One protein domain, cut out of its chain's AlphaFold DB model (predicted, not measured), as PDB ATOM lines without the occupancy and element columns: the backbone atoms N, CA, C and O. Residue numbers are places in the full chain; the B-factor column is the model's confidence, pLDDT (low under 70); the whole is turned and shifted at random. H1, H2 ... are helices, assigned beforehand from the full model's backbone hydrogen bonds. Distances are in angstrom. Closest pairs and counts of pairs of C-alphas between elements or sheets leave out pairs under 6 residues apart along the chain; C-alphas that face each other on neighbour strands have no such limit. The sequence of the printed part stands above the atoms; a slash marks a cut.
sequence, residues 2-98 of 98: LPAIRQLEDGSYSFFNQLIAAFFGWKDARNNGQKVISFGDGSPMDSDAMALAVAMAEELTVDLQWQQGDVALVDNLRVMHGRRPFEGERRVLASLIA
ATOM      1  N   LEU A   2     148.767 136.851 136.798       88.25
ATOM      2  CA  LEU A   2     148.438 135.526 136.265       88.25
ATOM      3  C   LEU A   2     147.223 134.959 137.019       88.25
ATOM      4  O   LEU A   2     147.115 135.205 138.222       88.25
ATOM      5  N   PRO A   3     146.313 134.229 136.351       92.56
ATOM      6  CA  PRO A   3     145.192 133.583 137.025       92.56
ATOM      7  C   PRO A   3     145.685 132.444 137.927       92.56
ATOM      8  O   PRO A   3     146.555 131.671 137.534       92.56
ATOM      9  N   ALA A   4     145.108 132.325 139.125       92.75
ATOM     10  CA  ALA A   4     145.365 131.202 140.032       92.75
ATOM     11  C   ALA A   4     144.404 130.020 139.804       92.75
ATOM     12  O   ALA A   4     144.706 128.891 140.184       92.75
ATOM     13  N   ILE A   5     143.253 130.277 139.179       95.50
ATOM     14  CA  ILE A   5     142.230 129.279 138.860       95.50
ATOM     15  C   ILE A   5     142.022 129.286 137.349       95.50
ATOM     16  O   ILE A   5     141.880 130.349 136.741       95.50
ATOM     17  N   ARG A   6     141.995 128.099 136.745       96.00
ATOM     18  CA  ARG A   6     141.751 127.906 135.315       96.00
ATOM     19  C   ARG A   6     140.417 127.199 135.109       96.00
ATOM     20  O   ARG A   6     140.201 126.153 135.710       96.00
ATOM     21  N   GLN A   7     139.558 127.738 134.247       97.25
ATOM     22  CA  GLN A   7     138.389 127.009 133.756       97.25
ATOM     23  C   GLN A   7     138.817 126.047 132.638       97.25
ATOM     24  O   GLN A   7     139.614 126.416 131.772       97.25
ATOM     25  N   LEU A   8     138.327 124.814 132.686       96.44
ATOM     26  CA  LEU A   8     138.594 123.761 131.711       96.44
ATOM     27  C   LEU A   8     137.464 123.686 130.675       96.44
ATOM     28  O   LEU A   8     136.403 124.281 130.847       96.44
ATOM     29  N   GLU A   9     137.694 122.953 129.586       95.12
ATOM     30  CA  GLU A   9     136.746 122.847 128.461       95.12
ATOM     31  C   GLU A   9     135.398 122.230 128.856       95.12
ATOM     32  O   GLU A   9     134.366 122.576 128.288       95.12
ATOM     33  N   ASP A  10     135.392 121.360 129.867       96.25
ATOM     34  CA  ASP A  10     134.183 120.751 130.433       96.25
ATOM     35  C   ASP A  10     133.444 121.669 131.428       96.25
ATOM     36  O   ASP A  10     132.476 121.254 132.061       96.25
ATOM     37  N   GLY A  11     133.904 122.913 131.589       96.88
ATOM     38  CA  GLY A  11     133.341 123.906 132.500       96.88
ATOM     39  C   GLY A  11     133.812 123.784 133.952       96.88
ATOM     40  O   GLY A  11     133.490 124.669 134.749       96.88
ATOM     41  N   SER A  12     134.582 122.748 134.301       97.38
ATOM     42  CA  SER A  12     135.173 122.598 135.636       97.38
ATOM     43  C   SER A  12     136.305 123.602 135.880       97.38
ATOM     44  O   SER A  12     136.789 124.264 134.959       97.38
ATOM     45  N   TYR A  13     136.734 123.736 137.136       97.50
ATOM     46  CA  TYR A  13     137.825 124.625 137.529       97.50
ATOM     47  C   TYR A  13     138.987 123.834 138.121       97.50
ATOM     48  O   TYR A  13     138.786 122.880 138.867       97.50
ATOM     49  N   SER A  14     140.204 124.278 137.821       96.81
ATOM     50  CA  SER A  14     141.444 123.706 138.334       96.81
ATOM     51  C   SER A  14     142.288 124.759 139.041       96.81
ATOM     52  O   SER A  14     142.422 125.894 138.568       96.81
ATOM     53  N   PHE A  15     142.892 124.367 140.163       95.88
ATOM     54  CA  PHE A  15     143.874 125.166 140.892       95.88
ATOM     55  C   PHE A  15     145.242 125.085 140.195       95.88
ATOM     56  O   PHE A  15     146.182 124.449 140.664       95.88
ATOM     57  N   PHE A  16     145.328 125.700 139.015       95.44
ATOM     58  CA  PHE A  16     146.472 125.589 138.110       95.44
ATOM     59  C   PHE A  16     147.473 126.728 138.348       95.44
ATOM     60  O   PHE A  16     147.475 127.741 137.648       95.44
ATOM     61  N   ASN A  17     148.309 126.590 139.376       93.75
ATOM     62  CA  ASN A  17     149.336 127.566 139.744       93.75
ATOM     63  C   ASN A  17     150.456 126.906 140.577       93.75
ATOM     64  O   ASN A  17     150.440 125.701 140.800       93.75
ATOM     65  N   GLN A  18     151.436 127.698 141.030       90.69
ATOM     66  CA  GLN A  18     152.591 127.221 141.810       90.69
ATOM     67  C   GLN A  18     152.589 127.704 143.274       90.69
ATOM     68  O   GLN A  18     153.631 127.687 143.930       90.69
ATOM     69  N   LEU A  19     151.442 128.152 143.803       90.81
ATOM     70  CA  LEU A  19     151.339 128.769 145.132       90.81
ATOM     71  C   LEU A  19     151.814 127.825 146.247       90.81
ATOM     72  O   LEU A  19     152.639 128.217 147.070       90.81
ATOM     73  N   ILE A  20     151.346 126.572 146.243       89.75
ATOM     74  CA  ILE A  20     151.713 125.551 147.241       89.75
ATOM     75  C   ILE A  20     153.222 125.275 147.203       89.75
ATOM     76  O   ILE A  20     153.895 125.311 148.235       89.75
ATOM     77  N   ALA A  21     153.769 125.050 146.004       86.56
ATOM     78  CA  ALA A  21     155.179 124.727 145.816       86.56
ATOM     79  C   ALA A  21     156.104 125.861 146.277       86.56
ATOM     80  O   ALA A  21     157.115 125.609 146.928       86.56
ATOM     81  N   ALA A  22     155.759 127.108 145.976       83.44
ATOM     82  CA  ALA A  22     156.584 128.254 146.331       83.44
ATOM     83  C   ALA A  22     156.428 128.677 147.803       83.44
ATOM     84  O   ALA A  22     157.419 129.061 148.422       83.44
ATOM     85  N   PHE A  23     155.242 128.530 148.407       78.56
ATOM     86  CA  PHE A  23     155.049 128.785 149.841       78.56
ATOM     87  C   PHE A  23     155.775 127.755 150.721       78.56
ATOM     88  O   PHE A  23     156.365 128.105 151.746       78.56
ATOM     89  N   PHE A  24     155.770 126.482 150.315       71.31
ATOM     90  CA  PHE A  24     156.384 125.400 151.086       71.31
ATOM     91  C   PHE A  24     157.865 125.172 150.743       71.31
ATOM     92  O   PHE A  24     158.688 124.957 151.634       71.31
ATOM     93  N   GLY A  25     158.210 125.214 149.453       62.75
ATOM     94  CA  GLY A  25     159.470 124.697 148.916       62.75
ATOM     95  C   GLY A  25     160.579 125.723 148.680       62.75
ATOM     96  O   GLY A  25     161.736 125.329 148.562       62.75
ATOM     97  N   TRP A  26     160.295 127.028 148.627       59.22
ATOM     98  CA  TRP A  26     161.320 128.050 148.350       59.22
ATOM     99  C   TRP A  26     161.925 128.641 149.625       59.22
ATOM    100  O   TRP A  26     162.016 129.855 149.798       59.22
ATOM    101  N   LYS A  27     162.352 127.760 150.531       53.50
ATOM    102  CA  LYS A  27     163.173 128.113 151.694       53.50
ATOM    103  C   LYS A  27     164.632 127.792 151.377       53.50
ATOM    104  O   LYS A  27     165.168 126.796 151.850       53.50
ATOM    105  N   ASP A  28     165.263 128.608 150.536       57.62
ATOM    106  CA  ASP A  28     166.714 128.556 150.318       57.62
ATOM    107  C   ASP A  28     167.380 129.846 150.824       57.62
ATOM    108  O   ASP A  28     166.706 130.824 151.140       57.62
ATOM    109  N   ALA A  29     168.714 129.864 150.919       56.06
ATOM    110  CA  ALA A  29     169.475 130.996 151.465       56.06
ATOM    111  C   ALA A  29     169.253 132.339 150.728       56.06
ATOM    112  O   ALA A  29     169.717 133.376 151.193       56.06
ATOM    113  N   ARG A  30     168.565 132.328 149.577       58.91
ATOM    114  CA  ARG A  30     168.275 133.503 148.746       58.91
ATOM    115  C   ARG A  30     166.801 133.915 148.800       58.91
ATOM    116  O   ARG A  30     166.483 135.009 148.347       58.91
ATOM    117  N   ASN A  31     165.920 133.083 149.361       56.41
ATOM    118  CA  ASN A  31     164.476 133.291 149.359       56.41
ATOM    119  C   ASN A  31     163.902 133.229 150.778       56.41
ATOM    120  O   ASN A  31     163.892 132.192 151.436       56.41
ATOM    121  N   ASN A  32     163.355 134.353 151.244       57.19
ATOM    122  CA  ASN A  32     162.431 134.333 152.372       57.19
ATOM    123  C   ASN A  32     161.061 133.910 151.819       57.19
ATOM    124  O   ASN A  32     160.457 134.681 151.077       57.19
ATOM    125  N   GLY A  33     160.590 132.703 152.146       52.44
ATOM    126  CA  GLY A  33     159.367 132.108 151.582       52.44
ATOM    127  C   GLY A  33     158.104 132.977 151.693       52.44
ATOM    128  O   GLY A  33     157.201 132.844 150.876       52.44
ATOM    129  N   GLN A  34     158.063 133.932 152.630       52.69
ATOM    130  CA  GLN A  34     156.963 134.901 152.754       52.69
ATOM    131  C   GLN A  34     157.010 136.061 151.738       52.69
ATOM    132  O   GLN A  34     156.040 136.800 151.622       52.69
ATOM    133  N   LYS A  35     158.119 136.258 151.013       59.03
ATOM    134  CA  LYS A  35     158.316 137.394 150.089       59.03
ATOM    135  C   LYS A  35     158.265 137.033 148.605       59.03
ATOM    136  O   LYS A  35     158.399 137.934 147.782       59.03
ATOM    137  N   VAL A  36     158.110 135.758 148.242       68.31
ATOM    138  CA  VAL A  36     158.238 135.344 146.830       68.31
ATOM    139  C   VAL A  36     156.910 135.380 146.065       68.31
ATOM    140  O   VAL A  36     156.912 135.387 144.837       68.31
ATOM    141  N   ILE A  37     155.773 135.445 146.767       79.62
ATOM    142  CA  ILE A  37     154.438 135.484 146.159       79.62
ATOM    143  C   ILE A  37     153.567 136.517 146.874       79.62
ATOM    144  O   ILE A  37     153.490 136.539 148.100       79.62
ATOM    145  N   SER A  38     152.868 137.323 146.081       87.81
ATOM    146  CA  SER A  38     151.809 138.238 146.500       87.81
ATOM    147  C   SER A  38     150.546 137.987 145.674       87.81
ATOM    148  O   SER A  38     150.593 137.339 144.622       87.81
ATOM    149  N   PHE A  39     149.431 138.579 146.090       90.25
ATOM    150  CA  PHE A  39     148.285 138.737 145.206       90.25
ATOM    151  C   PHE A  39     148.645 139.594 143.982       90.25
ATOM    152  O   PHE A  39     149.695 140.243 143.911       90.25
ATOM    153  N   GLY A  40     147.749 139.590 142.992       90.38
ATOM    154  CA  GLY A  40     147.921 140.326 141.739       90.38
ATOM    155  C   GLY A  40     148.042 141.844 141.890       90.38
ATOM    156  O   GLY A  40     148.533 142.496 140.972       90.38
ATOM    157  N   ASP A  41     147.607 142.381 143.028       92.50
ATOM    158  CA  ASP A  41     147.700 143.788 143.422       92.50
ATOM    159  C   ASP A  41     148.935 144.098 144.292       92.50
ATOM    160  O   ASP A  41     149.140 145.243 144.689       92.50
ATOM    161  N   GLY A  42     149.774 143.098 144.577       89.44
ATOM    162  CA  GLY A  42     150.962 143.232 145.418       89.44
ATOM    163  C   GLY A  42     150.701 143.092 146.919       89.44
ATOM    164  O   GLY A  42     151.661 143.110 147.691       89.44
ATOM    165  N   SER A  43     149.446 142.921 147.351       90.25
ATOM    166  CA  SER A  43     149.140 142.651 148.757       90.25
ATOM    167  C   SER A  43     149.696 141.282 149.190       90.25
ATOM    168  O   SER A  43     149.800 140.357 148.372       90.25
ATOM    169  N   PRO A  44     150.130 141.136 150.457       87.88
ATOM    170  CA  PRO A  44     150.707 139.885 150.934       87.88
ATOM    171  C   PRO A  44     149.674 138.758 150.900       87.88
ATOM    172  O   PRO A  44     148.492 138.974 151.161       87.88
ATOM    173  N   MET A  45     150.138 137.542 150.613       87.94
ATOM    174  CA  MET A  45     149.300 136.351 150.736       87.94
ATOM    175  C   MET A  45     148.934 136.113 152.204       87.94
ATOM    176  O   MET A  45     149.779 136.253 153.090       87.94
ATOM    177  N   ASP A  46     147.692 135.703 152.448       89.25
ATOM    178  CA  ASP A  46     147.247 135.250 153.766       89.25
ATOM    179  C   ASP A  46     147.931 133.916 154.115       89.25
ATOM    180  O   ASP A  46     147.791 132.917 153.401       89.25
ATOM    181  N   SER A  47     148.701 133.903 155.207       86.19
ATOM    182  CA  SER A  47     149.449 132.726 155.648       86.19
ATOM    183  C   SER A  47     148.552 131.570 156.068       86.19
ATOM    184  O   SER A  47     148.929 130.420 155.845       86.19
ATOM    185  N   ASP A  48     147.387 131.856 156.646       91.12
ATOM    186  CA  ASP A  48     146.483 130.830 157.161       91.12
ATOM    187  C   ASP A  48     145.745 130.161 156.000       91.12
ATOM    188  O   ASP A  48     145.652 128.933 155.937       91.12
ATOM    189  N   ALA A  49     145.332 130.952 155.005       91.69
ATOM    190  CA  ALA A  49     144.790 130.428 153.753       91.69
ATOM    191  C   ALA A  49     145.821 129.571 152.995       91.69
ATOM    192  O   ALA A  49     145.488 128.502 152.479       91.69
ATOM    193  N   MET A  50     147.087 130.000 152.955       90.75
ATOM    194  CA  MET A  50     148.163 129.220 152.337       90.75
ATOM    195  C   MET A  50     148.459 127.923 153.097       90.75
ATOM    196  O   MET A  50     148.657 126.884 152.467       90.75
ATOM    197  N   ALA A  51     148.452 127.951 154.431       90.00
ATOM    198  CA  ALA A  51     148.607 126.752 155.250       90.00
ATOM    199  C   ALA A  51     147.456 125.757 155.019       90.00
ATOM    200  O   ALA A  51     147.708 124.561 154.868       90.00
ATOM    201  N   LEU A  52     146.218 126.249 154.910       94.12
ATOM    202  CA  LEU A  52     145.056 125.429 154.570       94.12
ATOM    203  C   LEU A  52     145.199 124.794 153.181       94.12
ATOM    204  O   LEU A  52     144.987 123.593 153.041       94.12
ATOM    205  N   ALA A  53     145.615 125.560 152.169       93.00
ATOM    206  CA  ALA A  53     145.830 125.031 150.821       93.00
ATOM    207  C   ALA A  53     146.891 123.916 150.790       93.00
ATOM    208  O   ALA A  53     146.715 122.915 150.099       93.00
ATOM    209  N   VAL A  54     147.976 124.060 151.562       91.12
ATOM    210  CA  VAL A  54     149.003 123.015 151.720       91.12
ATOM    211  C   VAL A  54     148.423 121.773 152.398       91.12
ATOM    212  O   VAL A  54     148.656 120.664 151.922       91.12
ATOM    213  N   ALA A  55     147.655 121.942 153.478       93.88
ATOM    214  CA  ALA A  55     147.034 120.826 154.189       93.88
ATOM    215  C   ALA A  55     146.057 120.048 153.291       93.88
ATOM    216  O   ALA A  55     146.123 118.824 153.239       93.88
ATOM    217  N   MET A  56     145.223 120.753 152.520       95.94
ATOM    218  CA  MET A  56     144.318 120.136 151.545       95.94
ATOM    219  C   MET A  56     145.078 119.393 150.445       95.94
ATOM    220  O   MET A  56     144.668 118.313 150.034       95.94
ATOM    221  N   ALA A  57     146.186 119.955 149.954       94.44
ATOM    222  CA  ALA A  57     147.000 119.289 148.944       94.44
ATOM    223  C   ALA A  57     147.603 117.979 149.471       94.44
ATOM    224  O   ALA A  57     147.594 116.984 148.753       94.44
ATOM    225  N   GLU A  58     148.087 117.962 150.715       93.69
ATOM    226  CA  GLU A  58     148.591 116.748 151.367       93.69
ATOM    227  C   GLU A  58     147.472 115.716 151.588       93.69
ATOM    228  O   GLU A  58     147.670 114.543 151.284       93.69
ATOM    229  N   GLU A  59     146.287 116.143 152.039       97.19
ATOM    230  CA  GLU A  59     145.118 115.270 152.245       97.19
ATOM    231  C   GLU A  59     144.631 114.616 150.943       97.19
ATOM    232  O   GLU A  59     144.286 113.436 150.924       97.19
ATOM    233  N   LEU A  60     144.618 115.373 149.844       96.75
ATOM    234  CA  LEU A  60     144.155 114.909 148.533       96.75
ATOM    235  C   LEU A  60     145.242 114.172 147.732       96.75
ATOM    236  O   LEU A  60     144.965 113.673 146.638       96.75
ATOM    237  N   THR A  61     146.478 114.112 148.235       96.50
ATOM    238  CA  THR A  61     147.582 113.435 147.549       96.50
ATOM    239  C   THR A  61     147.459 111.922 147.684       96.50
ATOM    240  O   THR A  61     147.308 111.379 148.774       96.50
ATOM    241  N   VAL A  62     147.605 111.222 146.559       96.12
ATOM    242  CA  VAL A  62     147.686 109.759 146.522       96.12
ATOM    243  C   VAL A  62     149.123 109.334 146.238       96.12
ATOM    244  O   VAL A  62     149.686 109.658 145.189       96.12
ATOM    245  N   ASP A  63     149.715 108.580 147.164       95.81
ATOM    246  CA  ASP A  63     151.071 108.056 147.013       95.81
ATOM    247  C   ASP A  63     151.080 106.796 146.135       95.81
ATOM    248  O   ASP A  63     150.677 105.707 146.551       95.81
ATOM    249  N   LEU A  64     151.594 106.936 144.910       94.56
ATOM    250  CA  LEU A  64     151.802 105.810 144.002       94.56
ATOM    251  C   LEU A  64     153.004 104.967 144.450       94.56
ATOM    252  O   LEU A  64     154.160 105.392 144.341       94.56
ATOM    253  N   GLN A  65     152.727 103.749 144.913       94.50
ATOM    254  CA  GLN A  65     153.731 102.740 145.254       94.50
ATOM    255  C   GLN A  65     154.242 102.053 143.979       94.50
ATOM    256  O   GLN A  65     153.834 100.942 143.653       94.50
ATOM    257  N   TRP A  66     155.093 102.767 143.239       96.00
ATOM    258  CA  TRP A  66     155.623 102.343 141.942       96.00
ATOM    259  C   TRP A  66     156.230 100.940 141.965       96.00
ATOM    260  O   TRP A  66     157.135 100.656 142.752       96.00
ATOM    261  N   GLN A  67     155.818 100.120 141.007       96.25
ATOM    262  CA  GLN A  67     156.456  98.864 140.643       96.25
ATOM    263  C   GLN A  67     157.094  98.973 139.256       96.25
ATOM    264  O   GLN A  67     156.780  99.850 138.447       96.25
ATOM    265  N   GLN A  68     158.051  98.089 138.975       96.38
ATOM    266  CA  GLN A  68     158.695  98.064 137.669       96.38
ATOM    267  C   GLN A  68     157.672  97.721 136.579       96.38
ATOM    268  O   GLN A  68     157.014  96.689 136.644       96.38
ATOM    269  N   GLY A  69     157.602  98.567 135.550       97.00
ATOM    270  CA  GLY A  69     156.670  98.403 134.432       97.00
ATOM    271  C   GLY A  69     155.368  99.188 134.581       97.00
ATOM    272  O   GLY A  69     154.645  99.309 133.594       97.00
ATOM    273  N   ASP A  70     155.098  99.772 135.754       97.88
ATOM    274  CA  ASP A  70     153.949 100.654 135.943       97.88
ATOM    275  C   ASP A  70     154.040 101.891 135.044       97.88
ATOM    276  O   ASP A  70     155.119 102.434 134.775       97.88
ATOM    277  N   VAL A  71     152.872 102.381 134.628       97.12
ATOM    278  CA  VAL A  71     152.715 103.636 133.892       97.12
ATOM    279  C   VAL A  71     151.585 104.430 134.533       97.12
ATOM    280  O   VAL A  71     150.466 103.939 134.652       97.12
ATOM    281  N   ALA A  72     151.870 105.676 134.909       96.38
ATOM    282  CA  ALA A  72     150.852 106.632 135.329       96.38
ATOM    283  C   ALA A  72     150.565 107.601 134.179       96.38
ATOM    284  O   ALA A  72     151.483 108.238 133.658       96.38
ATOM    285  N   LEU A  73     149.292 107.725 133.804       96.75
ATOM    286  CA  LEU A  73     148.822 108.759 132.889       96.75
ATOM    287  C   LEU A  73     148.225 109.901 133.708       96.75
ATOM    288  O   LEU A  73     147.316 109.684 134.507       96.75
ATOM    289  N   VAL A  74     148.747 111.110 133.512       96.00
ATOM    290  CA  VAL A  74     148.364 112.292 134.286       96.00
ATOM    291  C   VAL A  74     147.767 113.334 133.351       96.00
ATOM    292  O   VAL A  74     148.428 113.788 132.419       96.00
ATOM    293  N   ASP A  75     146.535 113.752 133.632       95.75
ATOM    294  CA  ASP A  75     145.982 114.971 133.052       95.75
ATOM    295  C   ASP A  75     146.586 116.179 133.775       95.75
ATOM    296  O   ASP A  75     146.181 116.546 134.883       95.75
ATOM    297  N   ASN A  76     147.583 116.794 133.140       95.12
ATOM    298  CA  ASN A  76     148.354 117.875 133.741       95.12
ATOM    299  C   ASN A  76     147.510 119.131 134.025       95.12
ATOM    300  O   ASN A  76     147.928 119.957 134.827       95.12
ATOM    301  N   LEU A  77     146.331 119.291 133.408       94.75
ATOM    302  CA  LEU A  77     145.428 120.405 133.710       94.75
ATOM    303  C   LEU A  77     144.621 120.181 134.990       94.75
ATOM    304  O   LEU A  77     144.107 121.151 135.548       94.75
ATOM    305  N   ARG A  78     144.505 118.936 135.458       95.50
ATOM    306  CA  ARG A  78     143.657 118.551 136.596       95.50
ATOM    307  C   ARG A  78     144.443 118.074 137.814       95.50
ATOM    308  O   ARG A  78     143.913 118.119 138.919       95.50
ATOM    309  N   VAL A  79     145.684 117.629 137.632       95.75
ATOM    310  CA  VAL A  79     146.462 116.971 138.688       95.75
ATOM    311  C   VAL A  79     147.808 117.659 138.894       95.75
ATOM    312  O   VAL A  79     148.633 117.741 137.986       95.75
ATOM    313  N   MET A  80     148.056 118.094 140.130       95.50
ATOM    314  CA  MET A  80     149.401 118.426 140.599       95.50
ATOM    315  C   MET A  80     150.130 117.138 140.986       95.50
ATOM    316  O   MET A  80     149.529 116.223 141.543       95.50
ATOM    317  N   HIS A  81     151.431 117.071 140.721       95.31
ATOM    318  CA  HIS A  81     152.249 115.924 141.095       95.31
ATOM    319  C   HIS A  81     153.565 116.376 141.722       95.31
ATOM    320  O   HIS A  81     154.113 117.432 141.406       95.31
ATOM    321  N   GLY A  82     154.066 115.549 142.632       92.81
ATOM    322  CA  GLY A  82     155.293 115.786 143.375       92.81
ATOM    323  C   GLY A  82     156.019 114.481 143.658       92.81
ATOM    324  O   GLY A  82     155.758 113.445 143.044       92.81
ATOM    325  N   ARG A  83     156.968 114.524 144.590       93.69
ATOM    326  CA  ARG A  83     157.782 113.359 144.933       93.69
ATOM    327  C   ARG A  83     158.060 113.323 146.432       93.69
ATOM    328  O   ARG A  83     158.647 114.263 146.961       93.69
ATOM    329  N   ARG A  84     157.731 112.199 147.077       93.81
ATOM    330  CA  ARG A  84     158.181 111.892 148.443       93.81
ATOM    331  C   ARG A  84     159.701 111.641 148.486       93.81
ATOM    332  O   ARG A  84     160.285 111.208 147.481       93.81
ATOM    333  N   PRO A  85     160.379 111.914 149.613       93.94
ATOM    334  CA  PRO A  85     161.756 111.472 149.821       93.94
ATOM    335  C   PRO A  85     161.909 109.961 149.575       93.94
ATOM    336  O   PRO A  85     160.974 109.200 149.805       93.94
ATOM    337  N   PHE A  86     163.069 109.533 149.079       94.38
ATOM    338  CA  PHE A  86     163.386 108.121 148.854       94.38
ATOM    339  C   PHE A  86     164.880 107.880 149.084       94.38
ATOM    340  O   PHE A  86     165.672 108.823 149.025       94.38
ATOM    341  N   GLU A  87     165.251 106.621 149.295       94.81
ATOM    342  CA  GLU A  87     166.634 106.170 149.454       94.81
ATOM    343  C   GLU A  87     166.992 105.139 148.373       94.81
ATOM    344  O   GLU A  87     166.112 104.502 147.793       94.81
ATOM    345  N   GLY A  88     168.290 104.972 148.102       95.25
ATOM    346  CA  GLY A  88     168.786 104.023 147.103       95.25
ATOM    347  C   GLY A  88     168.572 104.462 145.651       95.25
ATOM    348  O   GLY A  88     168.372 105.641 145.348       95.25
ATOM    349  N   GLU A  89     168.663 103.503 144.727       94.12
ATOM    350  CA  GLU A  89     168.472 103.754 143.299       94.12
ATOM    351  C   GLU A  89     166.981 103.724 142.936       94.12
ATOM    352  O   GLU A  89     166.282 102.738 143.164       94.12
ATOM    353  N   ARG A  90     166.495 104.809 142.325       95.00
ATOM    354  CA  ARG A  90     165.133 104.914 141.794       95.00
ATOM    355  C   ARG A  90     165.169 105.589 140.431       95.00
ATOM    356  O   ARG A  90     165.678 106.703 140.306       95.00
ATOM    357  N   ARG A  91     164.564 104.957 139.424       95.69
ATOM    358  CA  ARG A  91     164.464 105.501 138.064       95.69
ATOM    359  C   ARG A  91     163.011 105.536 137.607       95.69
ATOM    360  O   ARG A  91     162.370 104.500 137.494       95.69
ATOM    361  N   VAL A  92     162.523 106.738 137.313       96.38
ATOM    362  CA  VAL A  92     161.213 106.988 136.696       96.38
ATOM    363  C   VAL A  92     161.460 107.775 135.416       96.38
ATOM    364  O   VAL A  92     162.253 108.716 135.416       96.38
ATOM    365  N   LEU A  93     160.828 107.362 134.321       97.69
ATOM    366  CA  LEU A  93     160.883 108.064 133.040       97.69
ATOM    367  C   LEU A  93     159.601 108.878 132.857       97.69
ATOM    368  O   LEU A  93     158.560 108.523 133.403       97.69
ATOM    369  N   ALA A  94     159.680 109.958 132.086       97.06
ATOM    370  CA  ALA A  94     158.537 110.806 131.781       97.06
ATOM    371  C   ALA A  94     158.473 111.097 130.281       97.06
ATOM    372  O   ALA A  94     159.499 111.140 129.600       97.06
ATOM    373  N   SER A  95     157.257 111.319 129.792       97.19
ATOM    374  CA  SER A  95     156.980 111.816 128.451       97.19
ATOM    375  C   SER A  95     155.898 112.884 128.540       97.19
ATOM    376  O   SER A  95     155.013 112.805 129.390       97.19
ATOM    377  N   LEU A  96     155.989 113.878 127.665       96.50
ATOM    378  CA  LEU A  96     155.003 114.936 127.514       96.50
ATOM    379  C   LEU A  96     154.363 114.747 126.146       96.50
ATOM    380  O   LEU A  96     155.064 114.717 125.134       96.50
ATOM    381  N   ILE A  97     153.044 114.607 126.127       86.62
ATOM    382  CA  ILE A  97     152.255 114.605 124.899       86.62
ATOM    383  C   ILE A  97     151.482 115.919 124.849       86.62
ATOM    384  O   ILE A  97     150.917 116.344 125.859       86.62
ATOM    385  N   ALA A  98     151.552 116.567 123.688       67.19
ATOM    386  CA  ALA A  98     150.846 117.797 123.361       67.19
ATOM    387  C   ALA A  98     149.577 117.479 122.570       67.19
ATOM    388  O   ALA A  98     149.623 116.513 121.771       67.19
TER     389      ALA A  98
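This is residues 2 to 98 of the 98 residues of the protein "TauD domain-containing protein" of Gammaproteobacteria bacterium (UniProt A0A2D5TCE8). This model has little regular structure: a short helix, H1, packs at about a right angle on a longer one, H2, and long winding loops make most of the rest. Before H1 the printed part folds back on itself in a short pairing; after H2, residues 60 to 98 wind on with no named element. The 97 printed residues hold two named helices, H1 then H2, and no named strand; the class is all helix, with 20 residues in named elements. It is loose, with a radius of gyration of the C-alphas of 16.2 A and spans of 47 by 40 by 25 A.

Look first at residues 6 to 7, paired antiparallel with residues 13 to 14. Next comes H1, residues 19 to 25, then a long link of 21 residues to H2, residues 47 to 59. H2 touches H1 with residues 50 to 54 alone; their closest C-alphas, of Ile 20 and Val 54, are 5.8 A apart. Their lines are about perpendicular, at 84 degrees. In H1 and H2 every O i to N i+4 pair is within hydrogen-bond range.

Find C-alpha 19 at (151.339, 128.769, 145.132), where H1 begins. H2 runs 18.3 A from C-alpha 47 to C-alpha 59 at (145.118, 115.270, 152.245).

The C-alphas of Asp 41 and Gln 68, the two farthest apart, are 47.4 A apart. The printed part has no cut; pLDDT is under 70 at residues 25 to 36 and 98.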